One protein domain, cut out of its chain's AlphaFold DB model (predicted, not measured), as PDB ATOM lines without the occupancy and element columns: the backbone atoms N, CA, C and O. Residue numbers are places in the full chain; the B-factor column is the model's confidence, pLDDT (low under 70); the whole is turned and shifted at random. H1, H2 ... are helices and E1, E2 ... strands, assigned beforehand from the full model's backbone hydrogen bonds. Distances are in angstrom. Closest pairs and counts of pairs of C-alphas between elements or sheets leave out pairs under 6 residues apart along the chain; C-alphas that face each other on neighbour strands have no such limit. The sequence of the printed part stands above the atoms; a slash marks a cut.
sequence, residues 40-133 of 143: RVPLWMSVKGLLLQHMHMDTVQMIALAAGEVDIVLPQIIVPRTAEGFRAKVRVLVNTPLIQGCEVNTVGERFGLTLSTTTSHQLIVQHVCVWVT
ATOM      1  N   ARG A  40       3.639 102.646  -8.331       83.88
ATOM      2  CA  ARG A  40       4.506 101.628  -8.927       83.88
ATOM      3  C   ARG A  40       5.965 101.833  -8.573       83.88
ATOM      4  O   ARG A  40       6.432 102.960  -8.456       83.88
ATOM      5  N   VAL A  41       6.690 100.725  -8.484       85.12
ATOM      6  CA  VAL A  41       8.143 100.711  -8.306       85.12
ATOM      7  C   VAL A  41       8.776  99.772  -9.332       85.12
ATOM      8  O   VAL A  41       8.258  98.671  -9.544       85.12
ATOM      9  N   PRO A  42       9.875 100.166  -9.998       86.06
ATOM     10  CA  PRO A  42      10.592  99.255 -10.874       86.06
ATOM     11  C   PRO A  42      11.378  98.238 -10.041       86.06
ATOM     12  O   PRO A  42      12.170  98.613  -9.185       86.06
ATOM     13  N   LEU A  43      11.213  96.947 -10.316       84.69
ATOM     14  CA  LEU A  43      11.991  95.859  -9.726       84.69
ATOM     15  C   LEU A  43      12.652  95.028 -10.823       84.69
ATOM     16  O   LEU A  43      12.098  94.842 -11.906       84.69
ATOM     17  N   TRP A  44      13.831  94.482 -10.528       85.06
ATOM     18  CA  TRP A  44      14.451  93.487 -11.397       85.06
ATOM     19  C   TRP A  44      13.940  92.093 -11.045       85.06
ATOM     20  O   TRP A  44      14.134  91.604  -9.935       85.06
ATOM     21  N   MET A  45      13.332  91.427 -12.015       84.25
ATOM     22  CA  MET A  45      12.883  90.046 -11.941       84.25
ATOM     23  C   MET A  45      13.898  89.148 -12.647       84.25
ATOM     24  O   MET A  45      14.243  89.397 -13.803       84.25
ATOM     25  N   SER A  46      14.394  88.105 -11.977       84.56
ATOM     26  CA  SER A  46      15.258  87.106 -12.622       84.56
ATOM     27  C   SER A  46      14.441  85.891 -13.048       84.56
ATOM     28  O   SER A  46      13.743  85.297 -12.231       84.56
ATOM     29  N   VAL A  47      14.562  85.519 -14.325       82.12
ATOM     30  CA  VAL A  47      13.846  84.403 -14.956       82.12
ATOM     31  C   VAL A  47      14.862  83.334 -15.330       82.12
ATOM     32  O   VAL A  47      15.617  83.483 -16.292       82.12
ATOM     33  N   LYS A  48      14.915  82.262 -14.540       82.62
ATOM     34  CA  LYS A  48      15.883  81.166 -14.689       82.62
ATOM     35  C   LYS A  48      15.171  79.820 -14.753       82.62
ATOM     36  O   LYS A  48      14.017  79.707 -14.359       82.62
ATOM     37  N   GLY A  49      15.877  78.799 -15.241       75.38
ATOM     38  CA  GLY A  49      15.340  77.435 -15.306       75.38
ATOM     39  C   GLY A  49      14.324  77.212 -16.427       75.38
ATOM     40  O   GLY A  49      13.567  76.248 -16.379       75.38
ATOM     41  N   LEU A  50      14.302  78.084 -17.443       78.19
ATOM     42  CA  LEU A  50      13.517  77.840 -18.649       78.19
ATOM     43  C   LEU A  50      14.110  76.669 -19.447       78.19
ATOM     44  O   LEU A  50      15.317  76.646 -19.696       78.19
ATOM     45  N   LEU A  51      13.274  75.717 -19.878       77.75
ATOM     46  CA  LEU A  51      13.676  74.724 -20.878       77.75
ATOM     47  C   LEU A  51      14.041  75.426 -22.190       77.75
ATOM     48  O   LEU A  51      13.450  76.454 -22.520       77.75
ATOM     49  N   LEU A  52      14.964  74.840 -22.959       79.56
ATOM     50  CA  LEU A  52      15.522  75.440 -24.180       79.56
ATOM     51  C   LEU A  52      14.442  75.938 -25.159       79.56
ATOM     52  O   LEU A  52      14.553  77.042 -25.676       79.56
ATOM     53  N   GLN A  53      13.361  75.172 -25.331       77.25
ATOM     54  CA  GLN A  53      12.219  75.504 -26.200       77.25
ATOM     55  C   GLN A  53      11.420  76.750 -25.766       77.25
ATOM     56  O   GLN A  53      10.640  77.288 -26.543       77.25
ATOM     57  N   HIS A  54      11.590  77.201 -24.520       77.19
ATOM     58  CA  HIS A  54      10.957  78.397 -23.963       77.19
ATOM     59  C   HIS A  54      11.971  79.531 -23.731       77.19
ATOM     60  O   HIS A  54      11.591  80.585 -23.226       77.19
ATOM     61  N   MET A  55      13.251  79.359 -24.097       80.94
ATOM     62  CA  MET A  55      14.303  80.373 -23.929       80.94
ATOM     63  C   MET A  55      14.256  81.453 -25.023       80.94
ATOM     64  O   MET A  55      15.244  81.724 -25.702       80.94
ATOM     65  N   HIS A  56      13.103  82.098 -25.164       83.69
ATOM     66  CA  HIS A  56      12.885  83.219 -26.074       83.69
ATOM     67  C   HIS A  56      12.396  84.441 -25.299       83.69
ATOM     68  O   HIS A  56      11.739  84.313 -24.263       83.69
ATOM     69  N   MET A  57      12.717  85.634 -25.804       86.69
ATOM     70  CA  MET A  57      12.355  86.891 -25.145       86.69
ATOM     71  C   MET A  57      10.842  87.030 -24.965       86.69
ATOM     72  O   MET A  57      10.410  87.431 -23.890       86.69
ATOM     73  N   ASP A  58      10.050  86.621 -25.957       86.19
ATOM     74  CA  ASP A  58       8.585  86.710 -25.913       86.19
ATOM     75  C   ASP A  58       7.998  85.911 -24.741       86.19
ATOM     76  O   ASP A  58       7.125  86.391 -24.019       86.19
ATOM     77  N   THR A  59       8.532  84.713 -24.483       83.44
ATOM     78  CA  THR A  59       8.163  83.888 -23.323       83.44
ATOM     79  C   THR A  59       8.469  84.616 -22.019       83.44
ATOM     80  O   THR A  59       7.624  84.696 -21.131       83.44
ATOM     81  N   VAL A  60       9.669  85.181 -21.901       86.25
ATOM     82  CA  VAL A  60      10.093  85.918 -20.704       86.25
ATOM     83  C   VAL A  60       9.233  87.161 -20.498       86.25
ATOM     84  O   VAL A  60       8.875  87.470 -19.365       86.25
ATOM     85  N   GLN A  61       8.872  87.851 -21.578       89.19
ATOM     86  CA  GLN A  61       7.990  89.006 -21.539       89.19
ATOM     87  C   GLN A  61       6.585  88.615 -21.077       89.19
ATOM     88  O   GLN A  61       6.051  89.279 -20.195       89.19
ATOM     89  N   MET A  62       6.012  87.515 -21.580       84.12
ATOM     90  CA  MET A  62       4.726  86.994 -21.093       84.12
ATOM     91  C   MET A  62       4.769  86.654 -19.598       84.12
ATOM     92  O   MET A  62       3.854  87.005 -18.859       84.12
ATOM     93  N   ILE A  63       5.853  86.026 -19.137       82.19
ATOM     94  CA  ILE A  63       6.065  85.729 -17.713       82.19
ATOM     95  C   ILE A  63       6.158  87.029 -16.897       82.19
ATOM     96  O   ILE A  63       5.549  87.143 -15.837       82.19
ATOM     97  N   ALA A  64       6.904  88.022 -17.380       85.94
ATOM     98  CA  ALA A  64       7.090  89.300 -16.697       85.94
ATOM     99  C   ALA A  64       5.813  90.153 -16.653       85.94
ATOM    100  O   ALA A  64       5.580  90.827 -15.651       85.94
ATOM    101  N   LEU A  65       4.957  90.058 -17.675       86.75
ATOM    102  CA  LEU A  65       3.647  90.714 -17.714       86.75
ATOM    103  C   LEU A  65       2.702  90.224 -16.615       86.75
ATOM    104  O   LEU A  65       1.854  90.988 -16.160       86.75
ATOM    105  N   ALA A  66       2.859  88.979 -16.157       81.06
ATOM    106  CA  ALA A  66       2.100  88.500 -15.010       81.06
ATOM    107  C   ALA A  66       2.449  89.295 -13.744       81.06
ATOM    108  O   ALA A  66       1.562  89.589 -12.955       81.06
ATOM    109  N   ALA A  67       3.717  89.678 -13.556       79.75
ATOM    110  CA  ALA A  67       4.171  90.405 -12.370       79.75
ATOM    111  C   ALA A  67       3.847  91.912 -12.405       79.75
ATOM    112  O   ALA A  67       3.737  92.533 -11.346       79.75
ATOM    113  N   GLY A  68       3.710  92.510 -13.590       84.44
ATOM    114  CA  GLY A  68       3.422  93.934 -13.747       84.44
ATOM    115  C   GLY A  68       3.728  94.465 -15.147       84.44
ATOM    116  O   GLY A  68       3.806  93.721 -16.121       84.44
ATOM    117  N   GLU A  69       3.916  95.777 -15.253       90.19
ATOM    118  CA  GLU A  69       4.248  96.440 -16.518       90.19
ATOM    119  C   GLU A  69       5.741  96.252 -16.836       90.19
ATOM    120  O   GLU A  69       6.598  96.545 -16.005       90.19
ATOM    121  N   VAL A  70       6.071  95.745 -18.025       91.50
ATOM    122  CA  VAL A  70       7.452  95.398 -18.398       91.50
ATOM    123  C   VAL A  70       8.141  96.582 -19.075       91.50
ATOM    124  O   VAL A  70       7.712  97.012 -20.142       91.50
ATOM    125  N   ASP A  71       9.247  97.051 -18.495       91.06
ATOM    126  CA  ASP A  71      10.087  98.112 -19.070       91.06
ATOM    127  C   ASP A  71      11.086  97.555 -20.090       91.06
ATOM    128  O   ASP A  71      11.246  98.087 -21.186       91.06
ATOM    129  N   ILE A  72      11.815  96.499 -19.711       91.31
ATOM    130  CA  ILE A  72      12.855  95.897 -20.552       91.31
ATOM    131  C   ILE A  72      13.118  94.447 -20.156       91.31
ATOM    132  O   ILE A  72      13.097  94.105 -18.973       91.31
ATOM    133  N   VAL A  73      13.441  93.610 -21.145       91.50
ATOM    134  CA  VAL A  73      13.974  92.256 -20.958       91.50
ATOM    135  C   VAL A  73      15.407  92.195 -21.484       91.50
ATOM    136  O   VAL A  73      15.708  92.686 -22.571       91.50
ATOM    137  N   LEU A  74      16.299  91.600 -20.695       90.44
ATOM    138  CA  LEU A  74      17.711  91.401 -21.002       90.44
ATOM    139  C   LEU A  74      18.081  89.915 -20.885       90.44
ATOM    140  O   LEU A  74      17.569  89.235 -19.990       90.44
ATOM    141  N   PRO A  75      19.033  89.421 -21.691       88.62
ATOM    142  CA  PRO A  75      19.670  90.090 -22.838       88.62
ATOM    143  C   PRO A  75      18.730  90.249 -24.052       88.62
ATOM    144  O   PRO A  75      17.829  89.440 -24.250       88.62
ATOM    145  N   GLN A  76      18.955  91.283 -24.877       84.50
ATOM    146  CA  GLN A  76      18.086  91.570 -26.033       84.50
ATOM    147  C   GLN A  76      18.410  90.766 -27.304       84.50
ATOM    148  O   GLN A  76      17.530  90.516 -28.118       84.50
ATOM    149  N   ILE A  77      19.676  90.391 -27.502       80.50
ATOM    150  CA  ILE A  77      20.158  89.865 -28.794       80.50
ATOM    151  C   ILE A  77      20.582  88.398 -28.688       80.50
ATOM    152  O   ILE A  77      20.446  87.629 -29.634       80.50
ATOM    153  N   ILE A  78      21.119  88.002 -27.537       83.69
ATOM    154  CA  ILE A  78      21.738  86.693 -27.336       83.69
ATOM    155  C   ILE A  78      20.832  85.878 -26.431       83.69
ATOM    156  O   ILE A  78      20.469  86.356 -25.364       83.69
ATOM    157  N   VAL A  79      20.506  84.643 -26.809       82.19
ATOM    158  CA  VAL A  79      19.848  83.718 -25.882       82.19
ATOM    159  C   VAL A  79      20.865  83.337 -24.791       82.19
ATOM    160  O   VAL A  79      21.915  82.780 -25.121       82.19
ATOM    161  N   PRO A  80      20.610  83.668 -23.511       82.81
ATOM    162  CA  PRO A  80      21.539  83.393 -22.421       82.81
ATOM    163  C   PRO A  80      21.635  81.887 -22.169       82.81
ATOM    164  O   PRO A  80      20.752  81.117 -22.553       82.81
ATOM    165  N   ARG A  81      22.678  81.439 -21.463       79.44
ATOM    166  CA  ARG A  81      22.721  80.042 -20.998       79.44
ATOM    167  C   ARG A  81      21.612  79.804 -19.971       79.44
ATOM    168  O   ARG A  81      21.272  80.706 -19.207       79.44
ATOM    169  N   THR A  82      21.111  78.573 -19.863       70.88
ATOM    170  CA  THR A  82      20.032  78.211 -18.916       70.88
ATOM    171  C   THR A  82      20.319  78.631 -17.467       70.88
ATOM    172  O   THR A  82      19.403  79.044 -16.756       70.88
ATOM    173  N   ALA A  83      21.585  78.577 -17.033       72.06
ATOM    174  CA  ALA A  83      22.008  78.985 -15.688       72.06
ATOM    175  C   ALA A  83      22.046  80.515 -15.475       72.06
ATOM    176  O   ALA A  83      21.837  80.997 -14.357       72.06
ATOM    177  N   GLU A  84      22.319  81.280 -16.535       79.56
ATOM    178  CA  GLU A  84      22.347  82.747 -16.507       79.56
ATOM    179  C   GLU A  84      20.913  83.294 -16.514       79.56
ATOM    180  O   GLU A  84      20.564  84.121 -15.668       79.56
ATOM    181  N   GLY A  85      20.071  82.742 -17.396       84.00
ATOM    182  CA  GLY A  85      18.673  83.125 -17.566       84.00
ATOM    183  C   GLY A  85      18.492  84.560 -18.065       84.00
ATOM    184  O   GLY A  85      19.441  85.235 -18.458       84.00
ATOM    185  N   PHE A  86      17.248  85.023 -18.049       88.56
ATOM    186  CA  PHE A  86      16.885  86.385 -18.428       88.56
ATOM    187  C   PHE A  86      16.649  87.258 -17.191       88.56
ATOM    188  O   PHE A  86      16.425  86.771 -16.075       88.56
ATOM    189  N   ARG A  87      16.672  88.576 -17.386       88.62
ATOM    190  CA  ARG A  87      16.257  89.565 -16.388       88.62
ATOM    191  C   ARG A  87      15.250  90.516 -17.012       88.62
ATOM    192  O   ARG A  87      15.506  91.047 -18.085       88.62
ATOM    193  N   ALA A  88      14.138  90.751 -16.331       88.94
ATOM    194  CA  ALA A  88      13.141  91.732 -16.735       88.94
ATOM    195  C   ALA A  88      13.090  92.866 -15.708       88.94
ATOM    196  O   ALA A  88      13.094  92.600 -14.508       88.94
ATOM    197  N   LYS A  89      13.047  94.121 -16.153       88.75
ATOM    198  CA  LYS A  89      12.684  95.255 -15.297       88.75
ATOM    199  C   LYS A  89      11.172  95.412 -15.379       88.75
ATOM    200  O   LYS A  89      10.640  95.588 -16.473       88.75
ATOM    201  N   VAL A  90      10.496  95.294 -14.242       87.50
ATOM    202  CA  VAL A  90       9.032  95.275 -14.156       87.50
ATOM    203  C   VAL A  90       8.578  96.320 -13.149       87.50
ATOM    204  O   VAL A  90       9.072  96.349 -12.023       87.50
ATOM    205  N   ARG A  91       7.631  97.171 -13.532       88.69
ATOM    206  CA  ARG A  91       6.935  98.086 -12.630       88.69
ATOM    207  C   ARG A  91       5.788  97.347 -11.952       88.69
ATOM    208  O   ARG A  91       4.789  97.011 -12.588       88.69
ATOM    209  N   VAL A  92       5.938  97.110 -10.654       86.12
ATOM    210  CA  VAL A  92       4.940  96.419  -9.829       86.12
ATOM    211  C   VAL A  92       4.120  97.424  -9.032       86.12
ATOM    212  O   VAL A  92       4.643  98.467  -8.640       86.12
ATOM    213  N   LEU A  93       2.847  97.113  -8.777       84.50
ATOM    214  CA  LEU A  93       1.999  97.919  -7.900       84.50
ATOM    215  C   LEU A  93       2.451  97.762  -6.445       84.50
ATOM    216  O   LEU A  93       2.525  96.648  -5.940       84.50
ATOM    217  N   VAL A  94       2.718  98.872  -5.761       81.25
ATOM    218  CA  VAL A  94       3.234  98.866  -4.377       81.25
ATOM    219  C   VAL A  94       2.137  98.514  -3.370       81.25
ATOM    220  O   VAL A  94       2.397  97.897  -2.340       81.25
ATOM    221  N   ASN A  95       0.894  98.872  -3.691       79.44
ATOM    222  CA  ASN A  95      -0.270  98.660  -2.828       79.44
ATOM    223  C   ASN A  95      -0.899  97.267  -2.987       79.44
ATOM    224  O   ASN A  95      -1.886  96.960  -2.320       79.44
ATOM    225  N   THR A  96      -0.343  96.431  -3.864       76.69
ATOM    226  CA  THR A  96      -0.838  95.081  -4.126       76.69
ATOM    227  C   THR A  96       0.237  94.075  -3.722       76.69
ATOM    228  O   THR A  96       1.397  94.253  -4.097       76.69
ATOM    229  N   PRO A  97      -0.103  93.006  -2.980       71.12
ATOM    230  CA  PRO A  97       0.847  91.942  -2.692       71.12
ATOM    231  C   PRO A  97       1.438  91.367  -3.981       71.12
ATOM    232  O   PRO A  97       0.732  91.199  -4.977       71.12
ATOM    233  N   LEU A  98       2.727  91.022  -3.947       68.69
ATOM    234  CA  LEU A  98       3.347  90.293  -5.048       68.69
ATOM    235  C   LEU A  98       2.622  88.959  -5.257       68.69
ATOM    236  O   LEU A  98       2.269  88.267  -4.300       68.69
ATOM    237  N   ILE A  99       2.417  88.604  -6.520       66.88
ATOM    238  CA  ILE A  99       1.708  87.386  -6.906       66.88
ATOM    239  C   ILE A  99       2.465  86.162  -6.377       66.88
ATOM    240  O   ILE A  99       3.671  86.027  -6.585       66.88
ATOM    241  N   GLN A 100       1.746  85.261  -5.703       60.47
ATOM    242  CA  GLN A 100       2.292  84.039  -5.094       60.47
ATOM    243  C   GLN A 100       2.467  82.884  -6.106       60.47
ATOM    244  O   GLN A 100       3.232  81.950  -5.872       60.47
ATOM    245  N   GLY A 101       1.762  82.944  -7.238       62.88
ATOM    246  CA  GLY A 101       1.886  82.016  -8.363       62.88
ATOM    247  C   GLY A 101       0.985  82.429  -9.526       62.88
ATOM    248  O   GLY A 101      -0.052  83.055  -9.314       62.88
ATOM    249  N   CYS A 102       1.386  82.105 -10.754       62.62
ATOM    250  CA  CYS A 102       0.634  82.406 -11.969       62.62
ATOM    251  C   CYS A 102       0.868  81.305 -13.009       62.62
ATOM    252  O   CYS A 102       1.997  80.894 -13.241       62.62
ATOM    253  N   GLU A 103      -0.175  80.823 -13.669       62.19
ATOM    254  CA  GLU A 103      -0.004  79.963 -14.838       62.19
ATOM    255  C   GLU A 103       0.139  80.830 -16.091       62.19
ATOM    256  O   GLU A 103      -0.685  81.711 -16.336       62.19
ATOM    257  N   VAL A 104       1.188  80.594 -16.880       62.53
ATOM    258  CA  VAL A 104       1.448  81.343 -18.112       62.53
ATOM    259  C   VAL A 104       1.569  80.358 -19.259       62.53
ATOM    260  O   VAL A 104       2.536  79.612 -19.383       62.53
ATOM    261  N   ASN A 105       0.586  80.381 -20.149       58.97
ATOM    262  CA  ASN A 105       0.637  79.579 -21.360       58.97
ATOM    263  C   ASN A 105       1.559  80.251 -22.373       58.97
ATOM    264  O   ASN A 105       1.278  81.345 -22.853       58.97
ATOM    265  N   THR A 106       2.665  79.586 -22.694       58.75
ATOM    266  CA  THR A 106       3.609  80.055 -23.711       58.75
ATOM    267  C   THR A 106       3.529  79.142 -24.921       58.75
ATOM    268  O   THR A 106       3.333  77.936 -24.778       58.75
ATOM    269  N   VAL A 107       3.684  79.702 -26.117       54.47
ATOM    270  CA  VAL A 107       3.696  78.919 -27.355       54.47
ATOM    271  C   VAL A 107       5.096  78.328 -27.542       54.47
ATOM    272  O   VAL A 107       5.901  78.825 -28.316       54.47
ATOM    273  N   GLY A 108       5.411  77.286 -26.775       53.56
ATOM    274  CA  GLY A 108       6.407  76.291 -27.178       53.56
ATOM    275  C   GLY A 108       5.673  75.168 -27.903       53.56
ATOM    276  O   GLY A 108       4.518  74.914 -27.577       53.56
ATOM    277  N   GLU A 109       6.301  74.485 -28.858       46.19
ATOM    278  CA  GLU A 109       5.645  73.531 -29.774       46.19
ATOM    279  C   GLU A 109       4.815  72.382 -29.138       46.19
ATOM    280  O   GLU A 109       4.295  71.566 -29.894       46.19
ATOM    281  N   ARG A 110       4.627  72.279 -27.806       41.75
ATOM    282  CA  ARG A 110       3.738  71.279 -27.169       41.75
ATOM    283  C   ARG A 110       3.362  71.459 -25.681       41.75
ATOM    284  O   ARG A 110       2.727  70.549 -25.155       41.75
ATOM    285  N   PHE A 111       3.728  72.536 -24.970       43.25
ATOM    286  CA  PHE A 111       3.677  72.524 -23.488       43.25
ATOM    287  C   PHE A 111       3.210  73.842 -22.840       43.25
ATOM    288  O   PHE A 111       3.717  74.910 -23.181       43.25
ATOM    289  N   GLY A 112       2.279  73.754 -21.878       43.22
ATOM    290  CA  GLY A 112       1.906  74.852 -20.970       43.22
ATOM    291  C   GLY A 112       2.916  75.018 -19.825       43.22
ATOM    292  O   GLY A 112       3.606  74.062 -19.468       43.22
ATOM    293  N   LEU A 113       3.042  76.226 -19.260       45.81
ATOM    294  CA  LEU A 113       3.939  76.501 -18.131       45.81
ATOM    295  C   LEU A 113       3.134  76.956 -16.910       45.81
ATOM    296  O   LEU A 113       2.449  77.976 -16.942       45.81
ATOM    297  N   THR A 114       3.276  76.251 -15.792       40.06
ATOM    298  CA  THR A 114       2.765  76.706 -14.494       40.06
ATOM    299  C   THR A 114       3.896  77.415 -13.742       40.06
ATOM    300  O   THR A 114       4.961  76.846 -13.534       40.06
ATOM    301  N   LEU A 115       3.734  78.676 -13.337       40.97
ATOM    302  CA  LEU A 115       4.742  79.372 -12.528       40.97
ATOM    303  C   LEU A 115       4.292  79.388 -11.069       40.97
ATOM    304  O   LEU A 115       3.221  79.891 -10.733       40.97
ATOM    305  N   SER A 116       5.147  78.905 -10.176       36.38
ATOM    306  CA  SER A 116       5.015  79.154  -8.742       36.38
ATOM    307  C   SER A 116       6.076  80.172  -8.335       36.38
ATOM    308  O   SER A 116       7.239  79.823  -8.122       36.38
ATOM    309  N   THR A 117       5.702  81.444  -8.241       35.38
ATOM    310  CA  THR A 117       6.599  82.507  -7.785       35.38
ATOM    311  C   THR A 117       6.836  82.370  -6.280       35.38
ATOM    312  O   THR A 117       6.118  82.921  -5.453       35.38
ATOM    313  N   THR A 118       7.886  81.651  -5.883       34.28
ATOM    314  CA  THR A 118       8.408  81.778  -4.517       34.28
ATOM    315  C   THR A 118       9.178  83.085  -4.411       34.28
ATOM    316  O   THR A 118      10.337  83.157  -4.819       34.28
ATOM    317  N   THR A 119       8.537  84.115  -3.863       35.34
ATOM    318  CA  THR A 119       9.172  85.403  -3.576       35.34
ATOM    319  C   THR A 119      10.158  85.256  -2.417       35.34
ATOM    320  O   THR A 119       9.855  85.554  -1.262       35.34
ATOM    321  N   SER A 120      11.367  84.793  -2.716       35.25
ATOM    322  CA  SER A 120      12.498  84.901  -1.798       35.25
ATOM    323  C   SER A 120      13.088  86.296  -1.963       35.25
ATOM    324  O   SER A 120      13.751  86.581  -2.957       35.25
ATOM    325  N   HIS A 121      12.823  87.202  -1.025       39.31
ATOM    326  CA  HIS A 121      13.464  88.514  -1.022       39.31
ATOM    327  C   HIS A 121      14.934  88.334  -0.636       39.31
ATOM    328  O   HIS A 121      15.235  87.990   0.506       39.31
ATOM    329  N   GLN A 122      15.859  88.561  -1.568       34.06
ATOM    330  CA  GLN A 122      17.282  88.623  -1.246       34.06
ATOM    331  C   GLN A 122      17.791  90.033  -1.536       34.06
ATOM    332  O   GLN A 122      17.882  90.457  -2.687       34.06
ATOM    333  N   LEU A 123      18.094  90.766  -0.465       31.19
ATOM    334  CA  LEU A 123      18.755  92.065  -0.524       31.19
ATOM    335  C   LEU A 123      20.213  91.843  -0.939       31.19
ATOM    336  O   LEU A 123      21.052  91.468  -0.121       31.19
ATOM    337  N   ILE A 124      20.522  92.069  -2.213       36.22
ATOM    338  CA  ILE A 124      21.900  92.314  -2.638       36.22
ATOM    339  C   ILE A 124      22.084  93.824  -2.530       36.22
ATOM    340  O   ILE A 124      21.271  94.569  -3.064       36.22
ATOM    341  N   VAL A 125      23.134  94.265  -1.833       31.25
ATOM    342  CA  VAL A 125      23.409  95.637  -1.338       31.25
ATOM    343  C   VAL A 125      23.361  96.759  -2.407       31.25
ATOM    344  O   VAL A 125      23.556  97.927  -2.091       31.25
ATOM    345  N   GLN A 126      23.048  96.456  -3.668       34.53
ATOM    346  CA  GLN A 126      22.874  97.433  -4.748       34.53
ATOM    347  C   GLN A 126      21.642  97.204  -5.648       34.53
ATOM    348  O   GLN A 126      21.371  98.046  -6.494       34.53
ATOM    349  N   HIS A 127      20.878  96.113  -5.483       48.72
ATOM    350  CA  HIS A 127      19.696  95.824  -6.305       48.72
ATOM    351  C   HIS A 127      18.655  94.997  -5.538       48.72
ATOM    352  O   HIS A 127      18.935  93.865  -5.136       48.72
ATOM    353  N   VAL A 128      17.420  95.502  -5.427       53.09
ATOM    354  CA  VAL A 128      16.271  94.653  -5.073       53.09
ATOM    355  C   VAL A 128      15.956  93.771  -6.273       53.09
ATOM    356  O   VAL A 128      15.628  94.271  -7.352       53.09
ATOM    357  N   CYS A 129      16.087  92.460  -6.088       53.69
ATOM    358  CA  CYS A 129      15.721  91.472  -7.092       53.69
ATOM    359  C   CYS A 129      14.596  90.585  -6.564       53.69
ATOM    360  O   CYS A 129      14.665  90.090  -5.437       53.69
ATOM    361  N   VAL A 130      13.591  90.355  -7.404       59.66
ATOM    362  CA  VAL A 130      12.574  89.328  -7.184       59.66
ATOM    363  C   VAL A 130      13.028  88.063  -7.900       59.66
ATOM    364  O   VAL A 130      13.313  88.073  -9.104       59.66
ATOM    365  N   TRP A 131      13.121  86.972  -7.147       54.16
ATOM    366  CA  TRP A 131      13.422  85.657  -7.693       54.16
ATOM    367  C   TRP A 131      12.129  84.959  -8.081       54.16
ATOM    368  O   TRP A 131      11.199  84.870  -7.281       54.16
ATOM    369  N   VAL A 132      12.085  84.458  -9.311       58.69
ATOM    370  CA  VAL A 132      10.979  83.646  -9.805       58.69
ATOM    371  C   VAL A 132      11.471  82.218  -9.962       58.69
ATOM    372  O   VAL A 132      12.381  81.948 -10.747       58.69
ATOM    373  N   THR A 133      10.853  81.309  -9.217       56.06
ATOM    374  CA  THR A 133      10.996  79.872  -9.448       56.06
ATOM    375  C   THR A 133       9.977  79.449 -10.498       56.06
ATOM    376  O   THR A 133       8.808  79.820 -10.434       56.06
TER     377      THR A 133
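Overview. This is residues 40 to 133 of the 143 residues of the protein "DUF4283 domain-containing protein" of Thalictrum thalictroides (UniProt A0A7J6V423). One helix, H1, is held between a strongly twisted five-stranded sheet and a separate two-stranded hairpin, E4 and E5. The sheet packs on H1 mainly through E2 and E3, while E4 is the hairpin strand nearer to H1; E6 and E7 form another hairpin, at the edge of the sheet away from E2. The printed part has 94 residues with one named helix and seven named strands, in the order E1 H1 E2 E3 E4 E5 E6 E7, and the class is mostly strand. The large sheet is mixed, in the order E2 E3 E1 E7 E6; the small one is antiparallel. The whole is compact, with a radius of gyration of the C-alphas of 12.7 A, and only just elongated, spanning 37 by 25 by 21 A.

Arrangement. E1, residues 40 to 47, is an inner strand, antiparallel to E3, residues 86 to 93; N 43 and O 90 are 2.8 A apart, within hydrogen-bond range. H1, residues 57 to 67, is on the sheet, giving two layers, a helix on one face of a sheet; its closest C-alphas to E3 are those of Ala 64 and Ala 88, 6.5 A. In H1, 6 of 7 O i to N i+4 pairs are within hydrogen-bond range. E2, residues 69 to 74, is an edge strand and forms a hairpin with E3, with N 71 and O 89 2.9 A apart. E1, H1 and E2 make a split strand-helix-strand unit, two strands running the same way with E3 between them, and its crossover is right-handed. E4, residues 102 to 108, and E5, residues 111 to 115, form a hairpin, with N 104 and O 113 2.9 A apart. The closest C-alphas of H1 and E4 are those of Thr 59 and Thr 106, 6.0 A; H1 and E5 are apart, but only just, at 8.3 A. E6, residues 121 to 124, the other edge strand, forms a hairpin with E7, residues 127 to 132, with N 127 and O 124 2.9 A apart. E7 is parallel to E1, at 56 degrees, with N 130 and O 44 2.9 A apart.

Along the chain. E1 begins at C-alpha 40, (4.506, 101.628, -8.927), and is 20.5 A long. H1 begins at C-alpha 57, (12.355, 86.891, -25.145), and measures 15.6 A. E2 measures 15.1 A, E3 21.6 A, E4 17.4 A, E5 13.0 A, E6 9.4 A and E7 15.4 A. E7 ends at C-alpha 132, (10.979, 83.646, -9.805).

Size, cuts and confidence. The two C-alphas farthest apart are those of Arg 110 and Val 125, 40.6 A. The printed part has no cut, and the one long link joins E2 to E3. The mean pLDDT of the printed part is 70.1, and residues 98 to 133 are under 70.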